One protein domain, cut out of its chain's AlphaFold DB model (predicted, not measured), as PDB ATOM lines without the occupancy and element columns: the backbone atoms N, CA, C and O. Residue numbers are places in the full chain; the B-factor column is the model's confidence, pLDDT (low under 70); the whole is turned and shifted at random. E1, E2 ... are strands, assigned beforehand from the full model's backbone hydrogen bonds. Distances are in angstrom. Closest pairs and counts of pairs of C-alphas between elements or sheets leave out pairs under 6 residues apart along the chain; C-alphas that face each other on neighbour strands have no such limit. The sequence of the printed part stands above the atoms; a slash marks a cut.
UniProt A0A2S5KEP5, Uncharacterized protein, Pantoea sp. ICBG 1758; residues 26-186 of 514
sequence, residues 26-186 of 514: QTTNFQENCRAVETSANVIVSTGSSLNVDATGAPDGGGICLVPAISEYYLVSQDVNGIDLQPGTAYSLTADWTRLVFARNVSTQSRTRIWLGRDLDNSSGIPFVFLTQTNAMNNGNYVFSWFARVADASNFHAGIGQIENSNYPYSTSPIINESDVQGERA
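AT A GLANCE: This is residues 26 to 186 of the 514 residues of an uncharacterized protein of Pantoea sp. ICBG 1758 (UniProt A0A2S5KEP5). What shape do the atoms make? Two four-stranded sheets lie face to face as a sandwich, the strongly twisted E2 - E9 - E8 - E5 and E4 - E3 - E6 - E7. Near the two ends of the printed part, E1 and E10 form a small ribbon that packs on E9 through E1. What is it made of? The 161 printed residues have no named helix and ten named strands, E1 to E10 in order along the chain, in antiparallel sheets; the class is all strand, with 66 residues, under half, in named elements. How large is it? It is compact, with a radius of gyration of the C-alphas of 14.9 A, and rounded, spanning 42 by 39 by 26 A.

HOW THE PARTS SIT: What stands beside the first strand? E1, residues 27 to 29, and E10, residues 183 to 185, are antiparallel neighbours, with N 29 and O 183 within hydrogen-bond range at 2.8 A. The closest C-alphas of E1 and E9, residues 155 to 165, are those of Asn 29 and Glu 164, 5.2 A apart. What is the order of the sheet with E9? It runs E2, residues 64 to 68, E9, E8, residues 140 to 150, and E5, residues 98 to 106. Within hydrogen-bond range are N 65 and O 158, N 145 and O 162, and N 102 and O 144, each pair 2.8 A apart. And the other sheet? It runs E4, residues 84 to 90, E3, residues 73 to 78, E6, residues 112 to 118, and E7, residues 129 to 132, with N 85 and O 76 at 2.8 A, N 113 and O 77 at 2.9 A, and N 116 and O 129 at 2.8 A. E3 and E4, E6 and E7, and E8 and E9 are hairpins. Where do the sheets come close? In this sandwich, two sheets face to face, the best planes are 30 degrees apart. The closest C-alphas of E2 and E6 are those of Val 67 and Gly 117, 5.9 A; those of E4 and E5 are Leu 85 and Arg 104, 6.4 A.

IN THESE COORDINATES: Where are the anchor points? E1 begins at C-alpha 27, (123.624, 86.157, 76.342), and E10 ends at C-alpha 185, (128.001, 88.277, 79.168). How long are the longer strands? From first to last C-alpha, E8 measures 33.0 A, E9 31.3 A and E5 24.3 A.

THE WHOLE: Which C-alphas are farthest apart? Those of Ala 55 and Asn 81, at 43.9 A. Are there cuts or long links? The printed part has no cut; the links E1 to E2, 34 residues, and E9 to E10, 17 residues, are long. Where is confidence low? The mean pLDDT of the printed part is 77.2, and residues 36 to 64, 120 to 128 and 166 are under 70.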
ATOM      1  N   GLN A  26     125.360  82.081  78.165       92.19
ATOM      2  CA  GLN A  26     125.857  83.274  77.482       92.19
ATOM      3  C   GLN A  26     124.693  83.994  76.799       92.19
ATOM      4  O   GLN A  26     123.838  83.361  76.173       92.19
ATOM      5  N   THR A  27     124.680  85.317  76.907       91.69
ATOM      6  CA  THR A  27     123.624  86.157  76.342       91.69
ATOM      7  C   THR A  27     124.147  87.559  76.038       91.69
ATOM      8  O   THR A  27     125.168  88.004  76.573       91.69
ATOM      9  N   THR A  28     123.431  88.246  75.156       90.56
ATOM     10  CA  THR A  28     123.710  89.613  74.720       90.56
ATOM     11  C   THR A  28     122.470  90.446  74.984       90.56
ATOM     12  O   THR A  28     121.379  90.079  74.545       90.56
ATOM     13  N   ASN A  29     122.642  91.582  75.654       90.50
ATOM     14  CA  ASN A  29     121.620  92.609  75.706       90.50
ATOM     15  C   ASN A  29     121.750  93.505  74.469       90.50
ATOM     16  O   ASN A  29     122.677  94.310  74.354       90.50
ATOM     17  N   PHE A  30     120.805  93.357  73.543       89.88
ATOM     18  CA  PHE A  30     120.715  94.145  72.314       89.88
ATOM     19  C   PHE A  30     120.295  95.595  72.568       89.88
ATOM     20  O   PHE A  30     120.411  96.432  71.669       89.88
ATOM     21  N   GLN A  31     119.815  95.908  73.775       87.62
ATOM     22  CA  GLN A  31     119.512  97.273  74.167       87.62
ATOM     23  C   GLN A  31     120.800  98.001  74.566       87.62
ATOM     24  O   GLN A  31     121.373  97.788  75.630       87.62
ATOM     25  N   GLU A  32     121.252  98.893  73.694       82.75
ATOM     26  CA  GLU A  32     122.285  99.882  74.009       82.75
ATOM     27  C   GLU A  32     121.756 100.882  75.045       82.75
ATOM     28  O   GLU A  32     120.553 101.169  75.060       82.75
ATOM     29  N   ASN A  33     122.635 101.411  75.901       78.69
ATOM     30  CA  ASN A  33     122.262 102.334  76.979       78.69
ATOM     31  C   ASN A  33     121.024 101.859  77.767       78.69
ATOM     32  O   ASN A  33     120.073 102.617  77.977       78.69
ATOM     33  N   CYS A  34     120.996 100.581  78.169       78.06
ATOM     34  CA  CYS A  34     119.850  99.995  78.871       78.06
ATOM     35  C   CYS A  34     119.539 100.708  80.197       78.06
ATOM     36  O   CYS A  34     118.407 100.676  80.685       78.06
ATOM     37  N   ARG A  35     120.566 101.348  80.762       74.19
ATOM     38  CA  ARG A  35     120.531 102.262  81.895       74.19
ATOM     39  C   ARG A  35     120.824 103.671  81.388       74.19
ATOM     40  O   ARG A  35     121.768 103.878  80.629       74.19
ATOM     41  N   ALA A  36     120.039 104.643  81.843       65.31
ATOM     42  CA  ALA A  36     120.286 106.033  81.490       65.31
ATOM     43  C   ALA A  36     121.605 106.562  82.079       65.31
ATOM     44  O   ALA A  36     121.925 106.317  83.246       65.31
ATOM     45  N   VAL A  37     122.317 107.326  81.253       62.19
ATOM     46  CA  VAL A  37     123.650 107.885  81.530       62.19
ATOM     47  C   VAL A  37     123.634 109.386  81.824       62.19
ATOM     48  O   VAL A  37     124.595 109.920  82.367       62.19
ATOM     49  N   GLU A  38     122.522 110.061  81.528       63.34
ATOM     50  CA  GLU A  38     122.319 111.489  81.775       63.34
ATOM     51  C   GLU A  38     121.037 111.719  82.583       63.34
ATOM     52  O   GLU A  38     120.010 111.073  82.354       63.34
ATOM     53  N   THR A  39     121.089 112.645  83.544       62.94
ATOM     54  CA  THR A  39     119.912 113.075  84.305       62.94
ATOM     55  C   THR A  39     119.091 114.085  83.510       62.94
ATOM     56  O   THR A  39     119.619 114.958  82.825       62.94
ATOM     57  N   SER A  40     117.770 114.011  83.642       60.00
ATOM     58  CA  SER A  40     116.841 115.025  83.140       60.00
ATOM     59  C   SER A  40     115.663 115.173  84.104       60.00
ATOM     60  O   SER A  40     115.570 114.445  85.089       60.00
ATOM     61  N   ALA A  41     114.719 116.075  83.814       59.81
ATOM     62  CA  ALA A  41     113.483 116.188  84.598       59.81
ATOM     63  C   ALA A  41     112.695 114.863  84.683       59.81
ATOM     64  O   ALA A  41     111.936 114.657  85.623       59.81
ATOM     65  N   ASN A  42     112.916 113.964  83.721       56.28
ATOM     66  CA  ASN A  42     112.174 112.722  83.522       56.28
ATOM     67  C   ASN A  42     113.032 111.463  83.770       56.28
ATOM     68  O   ASN A  42     112.530 110.341  83.705       56.28
ATOM     69  N   VAL A  43     114.332 111.637  84.032       58.06
ATOM     70  CA  VAL A  43     115.318 110.555  84.153       58.06
ATOM     71  C   VAL A  43     116.222 110.823  85.348       58.06
ATOM     72  O   VAL A  43     116.943 111.821  85.374       58.06
ATOM     73  N   ILE A  44     116.226 109.908  86.317       56.62
ATOM     74  CA  ILE A  44     117.103 109.981  87.487       56.62
ATOM     75  C   ILE A  44     118.225 108.951  87.336       56.62
ATOM     76  O   ILE A  44     117.982 107.758  87.144       56.62
ATOM     77  N   VAL A  45     119.471 109.410  87.458       52.16
ATOM     78  CA  VAL A  45     120.684 108.581  87.474       52.16
ATOM     79  C   VAL A  45     121.187 108.518  88.916       52.16
ATOM     80  O   VAL A  45     121.187 109.537  89.608       52.16
ATOM     81  N   SER A  46     121.596 107.343  89.398       49.41
ATOM     82  CA  SER A  46     122.282 107.268  90.692       49.41
ATOM     83  C   SER A  46     123.731 107.719  90.573       49.41
ATOM     84  O   SER A  46     124.344 107.663  89.510       49.41
ATOM     85  N   THR A  47     124.306 108.125  91.694       42.12
ATOM     86  CA  THR A  47     125.684 108.610  91.782       42.12
ATOM     87  C   THR A  47     126.737 107.491  91.831       42.12
ATOM     88  O   THR A  47     127.916 107.792  92.010       42.12
ATOM     89  N   GLY A  48     126.351 106.215  91.683       42.59
ATOM     90  CA  GLY A  48     127.239 105.053  91.803       42.59
ATOM     91  C   GLY A  48     127.387 104.247  90.506       42.59
ATOM     92  O   GLY A  48     126.400 103.864  89.874       42.59
ATOM     93  N   SER A  49     128.634 103.933  90.144       36.41
ATOM     94  CA  SER A  49     128.997 102.992  89.069       36.41
ATOM     95  C   SER A  49     128.854 101.515  89.476       36.41
ATOM     96  O   SER A  49     129.011 100.621  88.646       36.41
ATOM     97  N   SER A  50     128.537 101.238  90.746       37.81
ATOM     98  CA  SER A  50     128.250  99.903  91.274       37.81
ATOM     99  C   SER A  50     126.749  99.711  91.484       37.81
ATOM    100  O   SER A  50     126.092 100.514  92.140       37.81
ATOM    101  N   LEU A  51     126.212  98.608  90.964       40.56
ATOM    102  CA  LEU A  51     124.859  98.149  91.272       40.56
ATOM    103  C   LEU A  51     124.868  97.679  92.729       40.56
ATOM    104  O   LEU A  51     125.269  96.546  92.973       40.56
ATOM    105  N   ASN A  52     124.488  98.489  93.715       41.38
ATOM    106  CA  ASN A  52     124.212  97.953  95.057       41.38
ATOM    107  C   ASN A  52     122.903  97.129  94.999       41.38
ATOM    108  O   ASN A  52     122.263  97.055  93.955       41.38
ATOM    109  N   VAL A  53     122.542  96.360  96.021       41.91
ATOM    110  CA  VAL A  53     121.132  95.956  96.199       41.91
ATOM    111  C   VAL A  53     120.676  96.740  97.410       41.91
ATOM    112  O   VAL A  53     121.379  96.707  98.420       41.91
ATOM    113  N   ASP A  54     119.587  97.500  97.315       39.53
ATOM    114  CA  ASP A  54     119.041  98.125  98.521       39.53
ATOM    115  C   ASP A  54     118.373  97.056  99.410       39.53
ATOM    116  O   ASP A  54     118.156  95.913  99.003       39.53
ATOM    117  N   ALA A  55     118.021  97.409 100.646       39.97
ATOM    118  CA  ALA A  55     117.355  96.490 101.572       39.97
ATOM    119  C   ALA A  55     115.970  95.993 101.087       39.97
ATOM    120  O   ALA A  55     115.331  95.219 101.789       39.97
ATOM    121  N   THR A  56     115.495  96.410  99.906       40.28
ATOM    122  CA  THR A  56     114.241  95.965  99.277       40.28
ATOM    123  C   THR A  56     114.457  94.934  98.157       40.28
ATOM    124  O   THR A  56     113.500  94.479  97.543       40.28
ATOM    125  N   GLY A  57     115.698  94.503  97.890       45.28
ATOM    126  CA  GLY A  57     115.989  93.540  96.812       45.28
ATOM    127  C   GLY A  57     116.075  94.171  95.413       45.28
ATOM    128  O   GLY A  57     116.133  93.459  94.414       45.28
ATOM    129  N   ALA A  58     116.102  95.504  95.324       42.53
ATOM    130  CA  ALA A  58     116.279  96.235  94.074       42.53
ATOM    131  C   ALA A  58     117.683  96.028  93.482       42.53
ATOM    132  O   ALA A  58     118.644  96.128  94.243       42.53
ATOM    133  N   PRO A  59     117.885  95.900  92.157       49.97
ATOM    134  CA  PRO A  59     119.126  96.396  91.570       49.97
ATOM    135  C   PRO A  59     119.196  97.902  91.884       49.97
ATOM    136  O   PRO A  59     118.324  98.660  91.461       49.97
ATOM    137  N   ASP A  60     120.153  98.326  92.712       42.66
ATOM    138  CA  ASP A  60     120.271  99.719  93.145       42.66
ATOM    139  C   ASP A  60     120.371 100.647  91.939       42.66
ATOM    140  O   ASP A  60     120.920 100.306  90.884       42.66
ATOM    141  N   GLY A  61     119.756 101.805  92.164       44.72
ATOM    142  CA  GLY A  61     119.290 102.774  91.207       44.72
ATOM    143  C   GLY A  61     120.323 103.070  90.154       44.72
ATOM    144  O   GLY A  61     121.500 103.233  90.434       44.72
ATOM    145  N   GLY A  62     119.875 103.183  88.922       42.75
ATOM    146  CA  GLY A  62     120.778 103.419  87.834       42.75
ATOM    147  C   GLY A  62     120.006 103.714  86.579       42.75
ATOM    148  O   GLY A  62     119.592 102.791  85.893       42.75
ATOM    149  N   GLY A  63     119.775 105.002  86.328       51.59
ATOM    150  CA  GLY A  63     119.057 105.482  85.156       51.59
ATOM    151  C   GLY A  63     117.648 104.904  85.046       51.59
ATOM    152  O   GLY A  63     117.364 104.141  84.129       51.59
ATOM    153  N   ILE A  64     116.788 105.256  86.000       63.62
ATOM    154  CA  ILE A  64     115.371 104.883  86.032       63.62
ATOM    155  C   ILE A  64     114.575 106.119  85.607       63.62
ATOM    156  O   ILE A  64     114.831 107.227  86.094       63.62
ATOM    157  N   CYS A  65     113.625 105.957  84.690       70.38
ATOM    158  CA  CYS A  65     112.701 107.030  84.361       70.38
ATOM    159  C   CYS A  65     111.596 107.138  85.418       70.38
ATOM    160  O   CYS A  65     111.104 106.132  85.937       70.38
ATOM    161  N   LEU A  66     111.228 108.379  85.743       76.81
ATOM    162  CA  LEU A  66     110.050 108.687  86.552       76.81
ATOM    163  C   LEU A  66     108.848 108.774  85.625       76.81
ATOM    164  O   LEU A  66     108.576 109.834  85.075       76.81
ATOM    165  N   VAL A  67     108.155 107.665  85.418       79.94
ATOM    166  CA  VAL A  67     106.997 107.630  84.528       79.94
ATOM    167  C   VAL A  67     105.780 108.213  85.254       79.94
ATOM    168  O   VAL A  67     105.481 107.761  86.359       79.94
ATOM    169  N   PRO A  68     105.049 109.176  84.667       80.94
ATOM    170  CA  PRO A  68     103.825 109.701  85.258       80.94
ATOM    171  C   PRO A  68     102.805 108.592  85.507       80.94
ATOM    172  O   PRO A  68     102.581 107.752  84.638       80.94
ATOM    173  N   ALA A  69     102.132 108.623  86.655       83.06
ATOM    174  CA  ALA A  69     101.123 107.626  87.019       83.06
ATOM    175  C   ALA A  69      99.929 107.597  86.045       83.06
ATOM    176  O   ALA A  69      99.286 106.566  85.898       83.06
ATOM    177  N   ILE A  70      99.674 108.703  85.334       80.50
ATOM    178  CA  ILE A  70      98.670 108.784  84.258       80.50
ATOM    179  C   ILE A  70      99.058 107.985  83.001       80.50
ATOM    180  O   ILE A  70      98.205 107.667  82.182       80.50
ATOM    181  N   SER A  71     100.342 107.660  82.837       83.12
ATOM    182  CA  SER A  71     100.882 106.894  81.713       83.12
ATOM    183  C   SER A  71     101.019 105.428  82.118       83.12
ATOM    184  O   SER A  71     102.121 104.879  82.180       83.12
ATOM    185  N   GLU A  72      99.893 104.802  82.448       84.69
ATOM    186  CA  GLU A  72      99.842 103.500  83.124       84.69
ATOM    187  C   GLU A  72     100.085 102.287  82.212       84.69
ATOM    188  O   GLU A  72     100.053 101.154  82.690       84.69
ATOM    189  N   TYR A  73     100.352 102.489  80.918       88.31
ATOM    190  CA  TYR A  73     100.578 101.398  79.969       88.31
ATOM    191  C   TYR A  73     102.036 101.289  79.518       88.31
ATOM    192  O   TYR A  73     102.762 102.279  79.399       88.31
ATOM    193  N   TYR A  74     102.454 100.072  79.189       89.56
ATOM    194  CA  TYR A  74     103.668  99.790  78.427       89.56
ATOM    195  C   TYR A  74     103.335  99.087  77.114       89.56
ATOM    196  O   TYR A  74     102.255  98.521  76.944       89.56
ATOM    197  N   LEU A  75     104.281  99.119  76.181       88.88
ATOM    198  CA  LEU A  75     104.161  98.512  74.858       88.88
ATOM    199  C   LEU A  75     105.523  97.951  74.439       88.88
ATOM    200  O   LEU A  75     106.565  98.488  74.823       88.88
ATOM    201  N   VAL A  76     105.517  96.919  73.597       89.56
ATOM    202  CA  VAL A  76     106.683  96.541  72.785       89.56
ATOM    203  C   VAL A  76     106.258  96.523  71.326       89.56
ATOM    204  O   VAL A  76     105.263  95.886  70.993       89.56
ATOM    205  N   SER A  77     107.000  97.194  70.449       88.94
ATOM    206  CA  SER A  77     106.663  97.262  69.021       88.94
ATOM    207  C   SER A  77     107.877  97.044  68.124       88.94
ATOM    208  O   SER A  77     109.022  97.078  68.579       88.94
ATOM    209  N   GLN A  78     107.612  96.859  66.834       89.25
ATOM    210  CA  GLN A  78     108.600  96.905  65.755       89.25
ATOM    211  C   GLN A  78     108.294  98.084  64.823       89.25
ATOM    212  O   GLN A  78     107.133  98.393  64.555       89.25
ATOM    213  N   ASP A  79     109.342  98.750  64.334       85.50
ATOM    214  CA  ASP A  79     109.206  99.945  63.482       85.50
ATOM    215  C   ASP A  79     108.574  99.626  62.125       85.50
ATOM    216  O   ASP A  79     107.882 100.451  61.528       85.50
ATOM    217  N   VAL A  80     108.820  98.416  61.624       84.69
ATOM    218  CA  VAL A  80     108.295  97.961  60.343       84.69
ATOM    219  C   VAL A  80     106.850  97.505  60.530       84.69
ATOM    220  O   VAL A  80     106.536  96.729  61.429       84.69
ATOM    221  N   ASN A  81     105.967  97.989  59.654       79.38
ATOM    222  CA  ASN A  81     104.537  97.662  59.608       79.38
ATOM    223  C   ASN A  81     103.714  98.070  60.847       79.38
ATOM    224  O   ASN A  81     102.541  97.711  60.918       79.38
ATOM    225  N   GLY A  82     104.288  98.819  61.796       75.19
ATOM    226  CA  GLY A  82     103.573  99.295  62.986       75.19
ATOM    227  C   GLY A  82     103.010  98.165  63.854       75.19
ATOM    228  O   GLY A  82     101.930  98.312  64.416       75.19
ATOM    229  N   ILE A  83     103.698  97.019  63.906       86.50
ATOM    230  CA  ILE A  83     103.231  95.843  64.646       86.50
ATOM    231  C   ILE A  83     103.567  95.999  66.133       86.50
ATOM    232  O   ILE A  83     104.734  96.156  66.509       86.50
ATOM    233  N   ASP A  84     102.547  95.847  66.971       89.25
ATOM    234  CA  ASP A  84     102.692  95.690  68.414       89.25
ATOM    235  C   ASP A  84     103.032  94.227  68.736       89.25
ATOM    236  O   ASP A  84     102.228  93.317  68.531       89.25
ATOM    237  N   LEU A  85     104.249  93.989  69.227       89.06
ATOM    238  CA  LEU A  85     104.696  92.677  69.716       89.06
ATOM    239  C   LEU A  85     104.075  92.364  71.076       89.06
ATOM    240  O   LEU A  85     103.704  91.227  71.359       89.06
ATOM    241  N   GLN A  86     103.961  93.382  71.919       90.44
ATOM    242  CA  GLN A  86     103.194  93.356  73.151       90.44
ATOM    243  C   GLN A  86     102.220  94.524  73.070       90.44
ATOM    244  O   GLN A  86     102.710  95.651  73.064       90.44
ATOM    245  N   PRO A  87     100.897  94.287  73.005       89.06
ATOM    246  CA  PRO A  87      99.920  95.368  72.958       89.06
ATOM    247  C   PRO A  87      99.984  96.211  74.234       89.06
ATOM    248  O   PRO A  87     100.502  95.763  75.261       89.06
ATOM    249  N   GLY A  88      99.431  97.423  74.168       88.44
ATOM    250  CA  GLY A  88      99.346  98.331  75.309       88.44
ATOM    251  C   GLY A  88      98.778  97.623  76.538       88.44
ATOM    252  O   GLY A  88      97.614  97.237  76.546       88.44
ATOM    253  N   THR A  89      99.613  97.410  77.553       91.12
ATOM    254  CA  THR A  89      99.259  96.630  78.746       91.12
ATOM    255  C   THR A  89      99.456  97.481  79.984       91.12
ATOM    256  O   THR A  89     100.500  98.116  80.125       91.12
ATOM    257  N   ALA A  90      98.452  97.507  80.858       90.00
ATOM    258  CA  ALA A  90      98.525  98.260  82.100       90.00
ATOM    259  C   ALA A  90      99.606  97.672  83.016       90.00
ATOM    260  O   ALA A  90      99.768  96.448  83.112       90.00
ATOM    261  N   TYR A  91     100.347  98.530  83.708       88.81
ATOM    262  CA  TYR A  91     101.256  98.079  84.748       88.81
ATOM    263  C   TYR A  91     100.479  97.518  85.945       88.81
ATOM    264  O   TYR A  91      99.536  98.129  86.440       88.81
ATOM    265  N   SER A  92     100.936  96.385  86.481       89.94
ATOM    266  CA  SER A  92     100.528  95.897  87.803       89.94
ATOM    267  C   SER A  92     101.630  96.239  88.805       89.94
ATOM    268  O   SER A  92     102.477  95.410  89.131       89.94
ATOM    269  N   LEU A  93     101.710  97.518  89.186       87.50
ATOM    270  CA  LEU A  93     102.800  98.018  90.026       87.50
ATOM    271  C   LEU A  93     102.637  97.577  91.482       87.50
ATOM    272  O   LEU A  93     101.555  97.660  92.062       87.50
ATOM    273  N   THR A  94     103.754  97.201  92.091       86.25
ATOM    274  CA  THR A  94     103.879  96.918  93.524       86.25
ATOM    275  C   THR A  94     104.822  97.919  94.186       86.25
ATOM    276  O   THR A  94     105.564  98.628  93.503       86.25
ATOM    277  N   ALA A  95     104.808  97.983  95.520       82.88
ATOM    278  CA  ALA A  95     105.822  98.732  96.270       82.88
ATOM    279  C   ALA A  95     107.233  98.155  96.038       82.88
ATOM    280  O   ALA A  95     108.207  98.902  95.938       82.88
ATOM    281  N   ASP A  96     107.315  96.833  95.884       81.62
ATOM    282  CA  ASP A  96     108.545  96.123  95.548       81.62
ATOM    283  C   ASP A  96     108.850  96.239  94.049       81.62
ATOM    284  O   ASP A  96     107.951  96.430  93.224       81.62
ATOM    285  N   TRP A  97     110.122  96.085  93.683       81.06
ATOM    286  CA  TRP A  97     110.516  95.983  92.281       81.06
ATOM    287  C   TRP A  97     109.965  94.717  91.640       81.06
ATOM    288  O   TRP A  97     110.240  93.607  92.088       81.06
ATOM    289  N   THR A  98     109.242  94.904  90.540       84.44
ATOM    290  CA  THR A  98     108.767  93.814  89.694       84.44
ATOM    291  C   THR A  98     109.503  93.855  88.366       84.44
ATOM    292  O   THR A  98     109.571  94.899  87.712       84.44
ATOM    293  N   ARG A  99     110.050  92.711  87.954       88.62
ATOM    294  CA  ARG A  99     110.561  92.526  86.598       88.62
ATOM    295  C   ARG A  99     109.413  92.105  85.694       88.62
ATOM    296  O   ARG A  99     108.753  91.104  85.950       88.62
ATOM    297  N   LEU A 100     109.191  92.856  84.627       90.69
ATOM    298  CA  LEU A 100     108.271  92.480  83.567       90.69
ATOM    299  C   LEU A 100     109.064  91.724  82.499       90.69
ATOM    300  O   LEU A 100     110.149  92.172  82.131       90.69
ATOM    301  N   VAL A 101     108.553  90.584  82.026       91.25
ATOM    302  CA  VAL A 101     109.248  89.715  81.062       91.25
ATOM    303  C   VAL A 101     108.290  89.233  79.975       91.25
ATOM    304  O   VAL A 101     107.185  88.781  80.267       91.25
ATOM    305  N   PHE A 102     108.725  89.296  78.715       88.12
ATOM    306  CA  PHE A 102     107.921  88.925  77.550       88.12
ATOM    307  C   PHE A 102     108.783  88.236  76.495       88.12
ATOM    308  O   PHE A 102     109.699  88.843  75.947       88.12
ATOM    309  N   ALA A 103     108.459  86.993  76.143       90.75
ATOM    310  CA  ALA A 103     109.048  86.327  74.983       90.75
ATOM    311  C   ALA A 103     108.223  86.638  73.723       90.75
ATOM    312  O   ALA A 103     107.007  86.424  73.714       90.75
ATOM    313  N   ARG A 104     108.847  87.156  72.660       90.69
ATOM    314  CA  ARG A 104     108.170  87.529  71.406       90.69
ATOM    315  C   ARG A 104     109.005  87.196  70.176       90.69
ATOM    316  O   ARG A 104     110.228  87.278  70.202       90.69
ATOM    317  N   ASN A 105     108.320  86.854  69.087       90.94
ATOM    318  CA  ASN A 105     108.935  86.703  67.773       90.94
ATOM    319  C   ASN A 105     108.963  88.060  67.055       90.94
ATOM    320  O   ASN A 105     107.919  88.669  66.832       90.94
ATOM    321  N   VAL A 106     110.156  88.515  66.689       90.56
ATOM    322  CA  VAL A 106     110.365  89.627  65.763       90.56
ATOM    323  C   VAL A 106     110.287  89.048  64.360       90.56
ATOM    324  O   VAL A 106     111.171  88.308  63.948       90.56
ATOM    325  N   SER A 107     109.213  89.354  63.639       88.19
ATOM    326  CA  SER A 107     108.853  88.664  62.394       88.19
ATOM    327  C   SER A 107     109.568  89.198  61.152       88.19
ATOM    328  O   SER A 107     109.520  88.591  60.083       88.19
ATOM    329  N   THR A 108     110.213  90.358  61.247       89.94
ATOM    330  CA  THR A 108     110.954  90.999  60.155       89.94
ATOM    331  C   THR A 108     112.135  91.761  60.735       89.94
ATOM    332  O   THR A 108     112.060  92.242  61.860       89.94
ATOM    333  N   GLN A 109     113.229  91.880  59.979       91.31
ATOM    334  CA  GLN A 109     114.378  92.653  60.434       91.31
ATOM    335  C   GLN A 109     113.976  94.120  60.649       91.31
ATOM    336  O   GLN A 109     113.679  94.835  59.690       91.31
ATOM    337  N   SER A 110     113.957  94.572  61.898       88.50
ATOM    338  CA  SER A 110     113.556  95.933  62.249       88.50
ATOM    339  C   SER A 110     114.164  96.366  63.572       88.50
ATOM    340  O   SER A 110     114.592  95.552  64.390       88.50
ATOM    341  N   ARG A 111     114.163  97.676  63.823       88.25
ATOM    342  CA  ARG A 111     114.289  98.157  65.199       88.25
ATOM    343  C   ARG A 111     113.044  97.747  65.974       88.25
ATOM    344  O   ARG A 111     111.940  97.730  65.421       88.25
ATOM    345  N   THR A 112     113.244  97.408  67.232       88.19
ATOM    346  CA  THR A 112     112.175  97.190  68.200       88.19
ATOM    347  C   THR A 112     112.242  98.250  69.278       88.19
ATOM    348  O   THR A 112     113.272  98.892  69.490       88.19
ATOM    349  N   ARG A 113     111.123  98.485  69.948       85.31
ATOM    350  CA  ARG A 113     111.024  99.544  70.946       85.31
ATOM    351  C   ARG A 113     110.364  99.020  72.196       85.31
ATOM    352  O   ARG A 113     109.312  98.391  72.105       85.31
ATOM    353  N   ILE A 114     110.968  99.320  73.340       87.56
ATOM    354  CA  ILE A 114     110.324  99.188  74.646       87.56
ATOM    355  C   ILE A 114     109.785 100.566  75.004       87.56
ATOM    356  O   ILE A 114     110.548 101.527  75.117       87.56
ATOM    357  N   TRP A 115     108.473 100.664  75.164       85.81
ATOM    358  CA  TRP A 115     107.796 101.908  75.498       85.81
ATOM    359  C   TRP A 115     107.413 101.876  76.975       85.81
ATOM    360  O   TRP A 115     106.590 101.061  77.396       85.81
ATOM    361  N   LEU A 116     108.019 102.765  77.756       85.44
ATOM    362  CA  LEU A 116     107.779 102.908  79.183       85.44
ATOM    363  C   LEU A 116     106.858 104.108  79.407       85.44
ATOM    364  O   LEU A 116     107.282 105.261  79.312       85.44
ATOM    365  N   GLY A 117     105.591 103.814  79.693       78.69
ATOM    366  CA  GLY A 117     104.574 104.812  79.988       78.69
ATOM    367  C   GLY A 117     103.898 105.350  78.739       78.69
ATOM    368  O   GLY A 117     104.482 106.138  77.997       78.69
ATOM    369  N   ARG A 118     102.642 104.960  78.541       75.00
ATOM    370  CA  ARG A 118     101.749 105.460  77.498       75.00
ATOM    371  C   ARG A 118     100.356 105.666  78.084       75.00
ATOM    372  O   ARG A 118      99.938 104.906  78.950       75.00
ATOM    373  N   ASP A 119      99.661 106.672  77.579       73.50
ATOM    374  CA  ASP A 119      98.222 106.851  77.752       73.50
ATOM    375  C   ASP A 119      97.547 106.319  76.477       73.50
ATOM    376  O   ASP A 119      97.817 106.823  75.382       73.50
ATOM    377  N   LEU A 120      96.767 105.237  76.590       67.75
ATOM    378  CA  LEU A 120      96.100 104.620  75.436       67.75
ATOM    379  C   LEU A 120      94.859 105.400  74.985       67.75
ATOM    380  O   LEU A 120      94.492 105.302  73.812       67.75
ATOM    381  N   ASP A 121      94.261 106.200  75.870       64.50
ATOM    382  CA  ASP A 121      93.091 107.029  75.563       64.50
ATOM    383  C   ASP A 121      93.491 108.336  74.860       64.50
ATOM    384  O   ASP A 121      92.679 108.991  74.199       64.50
ATOM    385  N   ASN A 122      94.775 108.692  74.919       62.09
ATOM    386  CA  ASN A 122      95.351 109.787  74.162       62.09
ATOM    387  C   ASN A 122      96.002 109.276  72.867       62.09
ATOM    388  O   ASN A 122      97.146 108.825  72.841       62.09
ATOM    389  N   SER A 123      95.307 109.431  71.736       52.53
ATOM    390  CA  SER A 123      95.840 109.103  70.401       52.53
ATOM    391  C   SER A 123      97.072 109.930  69.995       52.53
ATOM    392  O   SER A 123      97.788 109.549  69.070       52.53
ATOM    393  N   SER A 124      97.348 111.033  70.703       53.91
ATOM    394  CA  SER A 124      98.571 111.841  70.583       53.91
ATOM    395  C   SER A 124      99.629 111.483  71.635       53.91
ATOM    396  O   SER A 124     100.665 112.144  71.693       53.91
ATOM    397  N   GLY A 125      99.368 110.484  72.485       55.44
ATOM    398  CA  GLY A 125     100.168 110.099  73.642       55.44
ATOM    399  C   GLY A 125     101.567 109.660  73.238       55.44
ATOM    400  O   GLY A 125     101.812 108.491  72.936       55.44
ATOM    401  N   ILE A 126     102.488 110.624  73.224       60.16
ATOM    402  CA  ILE A 126     103.921 110.377  73.124       60.16
ATOM    403  C   ILE A 126     104.281 109.517  74.340       60.16
ATOM    404  O   ILE A 126     103.884 109.869  75.455       60.16
ATOM    405  N   PRO A 127     104.990 108.389  74.157       64.44
ATOM    406  CA  PRO A 127     105.493 107.650  75.306       64.44
ATOM    407  C   PRO A 127     106.308 108.570  76.209       64.44
ATOM    408  O   PRO A 127     106.987 109.484  75.737       64.44
ATOM    409  N   PHE A 128     106.307 108.294  77.503       67.81
ATOM    410  CA  PHE A 128     107.153 109.062  78.399       67.81
ATOM    411  C   PHE A 128     108.637 108.754  78.161       67.81
ATOM    412  O   PHE A 128     109.458 109.665  78.064       67.81
ATOM    413  N   VAL A 129     108.970 107.472  77.983       70.81
ATOM    414  CA  VAL A 129     110.296 107.017  77.552       70.81
ATOM    415  C   VAL A 129     110.148 105.905  76.521       70.81
ATOM    416  O   VAL A 129     109.325 105.005  76.674       70.81
ATOM    417  N   PHE A 130     110.969 105.936  75.473       71.12
ATOM    418  CA  PHE A 130     111.135 104.805  74.567       71.12
ATOM    419  C   PHE A 130     112.611 104.422  74.492       71.12
ATOM    420  O   PHE A 130     113.477 105.269  74.278       71.12
ATOM    421  N   LEU A 131     112.893 103.137  74.674       75.00
ATOM    422  CA  LEU A 131     114.221 102.562  74.503       75.00
ATOM    423  C   LEU A 131     114.270 101.921  73.117       75.00
ATOM    424  O   LEU A 131     113.435 101.075  72.790       75.00
ATOM    425  N   THR A 132     115.211 102.371  72.289       71.69
ATOM    426  CA  THR A 132     115.418 101.864  70.928       71.69
ATOM    427  C   THR A 132     116.803 101.260  70.817       71.69
ATOM    428  O   THR A 132     117.755 101.768  71.408       71.69
ATOM    429  N   GLN A 133     116.933 100.208  70.019       80.88
ATOM    430  CA  GLN A 133     118.241  99.753  69.564       80.88
ATOM    431  C   GLN A 133     118.721 100.689  68.448       80.88
ATOM    432  O   GLN A 133     117.908 101.184  67.654       80.88
ATOM    433  N   THR A 134     120.032 100.913  68.349       74.62
ATOM    434  CA  THR A 134     120.610 101.665  67.224       74.62
ATOM    435  C   THR A 134     120.559 100.841  65.940       74.62
ATOM    436  O   THR A 134     120.265 101.372  64.863       74.62
ATOM    437  N   ASN A 135     120.732  99.523  66.053       83.19
ATOM    438  CA  ASN A 135     120.709  98.589  64.933       83.19
ATOM    439  C   ASN A 135     119.393  97.807  64.850       83.19
ATOM    440  O   ASN A 135     118.736  97.552  65.857       83.19
ATOM    441  N   ALA A 136     119.000  97.425  63.633       87.38
ATOM    442  CA  ALA A 136     117.849  96.551  63.431       87.38
ATOM    443  C   ALA A 136     118.161  95.137  63.940       87.38
ATOM    444  O   ALA A 136     119.221  94.585  63.639       87.38
ATOM    445  N   MET A 137     117.224  94.547  64.679       88.19
ATOM    446  CA  MET A 137     117.301  93.153  65.101       88.19
ATOM    447  C   MET A 137     116.869  92.250  63.953       88.19
ATOM    448  O   MET A 137     116.014  92.629  63.156       88.19
ATOM    449  N   ASN A 138     117.472  91.068  63.847       91.62
ATOM    450  CA  ASN A 138     117.101  90.085  62.833       91.62
ATOM    451  C   ASN A 138     115.725  89.472  63.138       91.62
ATOM    452  O   ASN A 138     115.221  89.574  64.254       91.62
ATOM    453  N   ASN A 139     115.133  88.799  62.147       91.56
ATOM    454  CA  ASN A 139     113.981  87.941  62.413       91.56
ATOM    455  C   ASN A 139     114.404  86.828  63.384       91.56
ATOM    456  O   ASN A 139     115.392  86.133  63.132       91.56
ATOM    457  N   GLY A 140     113.676  86.680  64.486       91.69
ATOM    458  CA  GLY A 140     114.020  85.727  65.528       91.69
ATOM    459  C   GLY A 140     113.124  85.834  66.749       91.69
ATOM    460  O   GLY A 140     112.264  86.705  66.852       91.69
ATOM    461  N   ASN A 141     113.330  84.919  67.683       92.00
ATOM    462  CA  ASN A 141     112.665  84.964  68.973       92.00
ATOM    463  C   ASN A 141     113.556  85.731  69.962       92.00
ATOM    464  O   ASN A 141     114.774  85.554  69.985       92.00
ATOM    465  N   TYR A 142     112.942  86.599  70.757       92.56
ATOM    466  CA  TYR A 142     113.620  87.471  71.709       92.56
ATOM    467  C   TYR A 142     112.872  87.493  73.037       92.56
ATOM    468  O   TYR A 142     111.652  87.311  73.079       92.56
ATOM    469  N   VAL A 143     113.599  87.748  74.121       93.25
ATOM    470  CA  VAL A 143     113.027  88.013  75.441       93.25
ATOM    471  C   VAL A 143     113.258  89.476  75.789       93.25
ATOM    472  O   VAL A 143     114.390  89.949  75.819       93.25
ATOM    473  N   PHE A 144     112.168  90.187  76.045       92.19
ATOM    474  CA  PHE A 144     112.146  91.578  76.472       92.19
ATOM    475  C   PHE A 144     111.914  91.617  77.975       92.19
ATOM    476  O   PHE A 144     111.043  90.906  78.479       92.19
ATOM    477  N   SER A 145     112.651  92.452  78.697       91.69
ATOM    478  CA  SER A 145     112.385  92.670  80.115       91.69
ATOM    479  C   SER A 145     112.800  94.050  80.598       91.69
ATOM    480  O   SER A 145     113.647  94.695  79.990       91.69
ATOM    481  N   TRP A 146     112.183  94.511  81.678       89.81
ATOM    482  CA  TRP A 146     112.559  95.727  82.402       89.81
ATOM    483  C   TRP A 146     111.974  95.677  83.811       89.81
ATOM    484  O   TRP A 146     111.174  94.796  84.130       89.81
ATOM    485  N   PHE A 147     112.365  96.617  84.662       87.06
ATOM    486  CA  PHE A 147     111.889  96.693  86.040       87.06
ATOM    487  C   PHE A 147     110.943  97.873  86.210       87.06
ATOM    488  O   PHE A 147     111.170  98.928  85.615       87.06
ATOM    489  N   ALA A 148     109.914  97.707  87.042       88.00
ATOM    490  CA  ALA A 148     109.064  98.803  87.489       88.00
ATOM    491  C   ALA A 148     108.620  98.642  88.953       88.00
ATOM    492  O   ALA A 148     108.515  97.522  89.456       88.00
ATOM    493  N   ARG A 149     108.352  99.763  89.634       85.00
ATOM    494  CA  ARG A 149     107.725  99.806  90.968       85.00
ATOM    495  C   ARG A 149     106.990 101.117  91.204       85.00
ATOM    496  O   ARG A 149     107.325 102.125  90.584       85.00
ATOM    497  N   VAL A 150     106.062 101.124  92.156       84.62
ATOM    498  CA  VAL A 150     105.448 102.356  92.670       84.62
ATOM    499  C   VAL A 150     106.532 103.277  93.249       84.62
ATOM    500  O   VAL A 150     107.454 102.807  93.918       84.62
ATOM    501  N   ALA A 151     106.424 104.585  92.995       80.06
ATOM    502  CA  ALA A 151     107.268 105.597  93.631       80.06
ATOM    503  C   ALA A 151     106.430 106.515  94.529       80.06
ATOM    504  O   ALA A 151     106.546 106.446  95.752       80.06
ATOM    505  N   ASP A 152     105.546 107.321  93.942       79.56
ATOM    506  CA  ASP A 152     104.606 108.179  94.662       79.56
ATOM    507  C   ASP A 152     103.247 108.257  93.936       79.56
ATOM    508  O   ASP A 152     102.971 107.489  93.017       79.56
ATOM    509  N   ALA A 153     102.354 109.147  94.382       80.62
ATOM    510  CA  ALA A 153     101.024 109.296  93.784       80.62
ATOM    511  C   ALA A 153     101.043 109.911  92.370       80.62
ATOM    512  O   ALA A 153     100.047 109.819  91.656       80.62
ATOM    513  N   SER A 154     102.138 110.566  91.979       82.50
ATOM    514  CA  SER A 154     102.268 111.277  90.703       82.50
ATOM    515  C   SER A 154     103.104 110.505  89.684       82.50
ATOM    516  O   SER A 154     102.885 110.671  88.486       82.50
ATOM    517  N   ASN A 155     104.049 109.676  90.136       81.69
ATOM    518  CA  ASN A 155     104.993 108.951  89.290       81.69
ATOM    519  C   ASN A 155     105.294 107.541  89.816       81.69
ATOM    520  O   ASN A 155     105.151 107.231  90.998       81.69
ATOM    521  N   PHE A 156     105.828 106.707  88.933       83.88
ATOM    522  CA  PHE A 156     106.414 105.418  89.259       83.88
ATOM    523  C   PHE A 156     107.785 105.253  88.598       83.88
ATOM    524  O   PHE A 156     108.168 105.995  87.696       83.88
ATOM    525  N   HIS A 157     108.555 104.289  89.081       83.62
ATOM    526  CA  HIS A 157     109.888 103.991  88.572       83.62
ATOM    527  C   HIS A 157     109.810 102.929  87.479       83.62
ATOM    528  O   HIS A 157     109.197 101.890  87.715       83.62
ATOM    529  N   ALA A 158     110.469 103.143  86.338       84.06
ATOM    530  CA  ALA A 158     110.698 102.102  85.334       84.06
ATOM    531  C   ALA A 158     112.083 102.225  84.670       84.06
ATOM    532  O   ALA A 158     112.612 103.325  84.525       84.06
ATOM    533  N   GLY A 159     112.708 101.117  84.266       82.50
ATOM    534  CA  GLY A 159     114.002 101.172  83.573       82.50
ATOM    535  C   GLY A 159     114.721  99.833  83.443       82.50
ATOM    536  O   GLY A 159     114.154  98.783  83.746       82.50
ATOM    537  N   ILE A 160     115.985  99.892  83.002       81.81
ATOM    538  CA  ILE A 160     116.850  98.723  82.766       81.81
ATOM    539  C   ILE A 160     116.227  97.806  81.701       81.81
ATOM    540  O   ILE A 160     115.900  96.645  81.943       81.81
ATOM    541  N   GLY A 161     115.992  98.375  80.515       86.69
ATOM    542  CA  GLY A 161     115.415  97.644  79.390       86.69
ATOM    543  C   GLY A 161     116.410  96.646  78.816       86.69
ATOM    544  O   GLY A 161     117.497  97.025  78.398       86.69
ATOM    545  N   GLN A 162     116.035  95.378  78.768       89.19
ATOM    546  CA  GLN A 162     116.868  94.294  78.278       89.19
ATOM    547  C   GLN A 162     116.153  93.553  77.160       89.19
ATOM    548  O   GLN A 162     114.974  93.215  77.279       89.19
ATOM    549  N   ILE A 163     116.882  93.314  76.075       91.31
ATOM    550  CA  ILE A 163     116.410  92.535  74.935       91.31
ATOM    551  C   ILE A 163     117.457  91.481  74.661       91.31
ATOM    552  O   ILE A 163     118.589  91.810  74.322       91.31
ATOM    553  N   GLU A 164     117.083  90.223  74.818       91.56
ATOM    554  CA  GLU A 164     117.984  89.084  74.687       91.56
ATOM    555  C   GLU A 164     117.534  88.200  73.535       91.56
ATOM    556  O   GLU A 164     116.337  88.002  73.321       91.56
ATOM    557  N   ASN A 165     118.491  87.642  72.796       84.50
ATOM    558  CA  ASN A 165     118.179  86.610  71.814       84.50
ATOM    559  C   ASN A 165     117.683  85.363  72.556       84.50
ATOM    560  O   ASN A 165     118.362  84.845  73.444       84.50
ATOM    561  N   SER A 166     116.509  84.864  72.181       65.31
ATOM    562  CA  SER A 166     115.843  83.787  72.900       65.31
ATOM    563  C   SER A 166     116.309  82.404  72.435       65.31
ATOM    564  O   SER A 166     115.501  81.512  72.160       65.31
ATOM    565  N   ASN A 167     117.619  82.143  72.464       71.31
ATOM    566  CA  ASN A 167     118.060  80.741  72.559       71.31
ATOM    567  C   ASN A 167     117.341  80.021  73.724       71.31
ATOM    568  O   ASN A 167     117.227  78.799  73.731       71.31
ATOM    569  N   TYR A 168     116.800  80.809  74.658       77.88
ATOM    570  CA  TYR A 168     116.013  80.407  75.799       77.88
ATOM    571  C   TYR A 168     114.753  81.282  75.940       77.88
ATOM    572  O   TYR A 168     114.838  82.491  75.729       77.88
ATOM    573  N   PRO A 169     113.586  80.723  76.318       81.44
ATOM    574  CA  PRO A 169     112.339  81.480  76.487       81.44
ATOM    575  C   PRO A 169     112.269  82.278  77.803       81.44
ATOM    576  O   PRO A 169     111.185  82.686  78.213       81.44
ATOM    577  N   TYR A 170     113.400  82.479  78.478       88.56
ATOM    578  CA  TYR A 170     113.501  83.126  79.780       88.56
ATOM    579  C   TYR A 170     114.579  84.210  79.774       88.56
ATOM    580  O   TYR A 170     115.558  84.134  79.035       88.56
ATOM    581  N   SER A 171     114.379  85.223  80.610       90.81
ATOM    582  CA  SER A 171     115.306  86.342  80.772       90.81
ATOM    583  C   SER A 171     116.409  86.001  81.769       90.81
ATOM    584  O   SER A 171     116.137  85.470  82.849       90.81
ATOM    585  N   THR A 172     117.652  86.331  81.426       91.44
ATOM    586  CA  THR A 172     118.780  86.156  82.348       91.44
ATOM    587  C   THR A 172     118.934  87.375  83.256       91.44
ATOM    588  O   THR A 172     118.205  88.361  83.101       91.44
ATOM    589  N   SER A 173     119.829  87.344  84.245       88.62
ATOM    590  CA  SER A 173     120.067  88.504  85.105       88.62
ATOM    591  C   SER A 173     120.478  89.739  84.277       88.62
ATOM    592  O   SER A 173     121.059  89.584  83.195       88.62
ATOM    593  N   PRO A 174     120.194  90.965  84.747       86.38
ATOM    594  CA  PRO A 174     120.406  92.162  83.942       86.38
ATOM    595  C   PRO A 174     121.863  92.366  83.490       86.38
ATOM    596  O   PRO A 174     122.778  92.417  84.314       86.38
ATOM    597  N   ILE A 175     122.076  92.554  82.186       86.12
ATOM    598  CA  ILE A 175     123.343  93.017  81.612       86.12
ATOM    599  C   ILE A 175     123.265  94.535  81.499       86.12
ATOM    600  O   ILE A 175     122.588  95.071  80.621       86.12
ATOM    601  N   ILE A 176     123.971  95.217  82.398       79.50
ATOM    602  CA  ILE A 176     123.995  96.677  82.450       79.50
ATOM    603  C   ILE A 176     125.095  97.222  81.539       79.50
ATOM    604  O   ILE A 176     126.278  96.972  81.770       79.50
ATOM    605  N   ASN A 177     124.699  98.010  80.542       76.94
ATOM    606  CA  ASN A 177     125.575  98.787  79.674       76.94
ATOM    607  C   ASN A 177     125.137 100.263  79.645       76.94
ATOM    608  O   ASN A 177     123.981 100.594  79.388       76.94
ATOM    609  N   GLU A 178     126.102 101.142  79.902       75.56
ATOM    610  CA  GLU A 178     125.990 102.611  79.930       75.56
ATOM    611  C   GLU A 178     126.695 103.233  78.709       75.56
ATOM    612  O   GLU A 178     127.237 104.334  78.756       75.56
ATOM    613  N   SER A 179     126.770 102.473  77.620       75.12
ATOM    614  CA  SER A 179     127.392 102.883  76.365       75.12
ATOM    615  C   SER A 179     126.463 102.609  75.191       75.12
ATOM    616  O   SER A 179     125.568 101.761  75.260       75.12
ATOM    617  N   ASP A 180     126.758 103.248  74.066       76.38
ATOM    618  CA  ASP A 180     126.183 103.012  72.735       76.38
ATOM    619  C   ASP A 180     126.591 101.661  72.112       76.38
ATOM    620  O   ASP A 180     126.489 101.449  70.907       76.38
ATOM    621  N   VAL A 181     127.049 100.723  72.940       81.25
ATOM    622  CA  VAL A 181     127.472  99.379  72.546       81.25
ATOM    623  C   VAL A 181     126.655  98.358  73.326       81.25
ATOM    624  O   VAL A 181     126.372  98.546  74.514       81.25
ATOM    625  N   GLN A 182     126.275  97.277  72.648       86.69
ATOM    626  CA  GLN A 182     125.570  96.139  73.234       86.69
ATOM    627  C   GLN A 182     126.415  95.478  74.326       86.69
ATOM    628  O   GLN A 182     127.627  95.315  74.179       86.69
ATOM    629  N   GLY A 183     125.768  95.090  75.423       86.75
ATOM    630  CA  GLY A 183     126.420  94.355  76.501       86.75
ATOM    631  C   GLY A 183     126.411  92.856  76.218       86.75
ATOM    632  O   GLY A 183     125.356  92.290  75.941       86.75
ATOM    633  N   GLU A 184     127.558  92.193  76.338       88.88
ATOM    634  CA  GLU A 184     127.658  90.733  76.277       88.88
ATOM    635  C   GLU A 184     128.122  90.176  77.620       88.88
ATOM    636  O   GLU A 184     128.952  90.770  78.314       88.88
ATOM    637  N   ARG A 185     127.590  89.009  77.979       88.25
ATOM    638  CA  ARG A 185     128.001  88.277  79.168       88.25
ATOM    639  C   ARG A 185     128.242  86.817  78.825       88.25
ATOM    640  O   ARG A 185     127.357  86.153  78.288       88.25
ATOM    641  N   ALA A 186     129.424  86.320  79.181       89.94
ATOM    642  CA  ALA A 186     129.770  84.908  79.066       89.94
ATOM    643  C   ALA A 186     128.854  84.028  79.935       89.94
ATOM    644  O   ALA A 186     128.299  84.488  80.934       89.94
TER     645      ALA A 186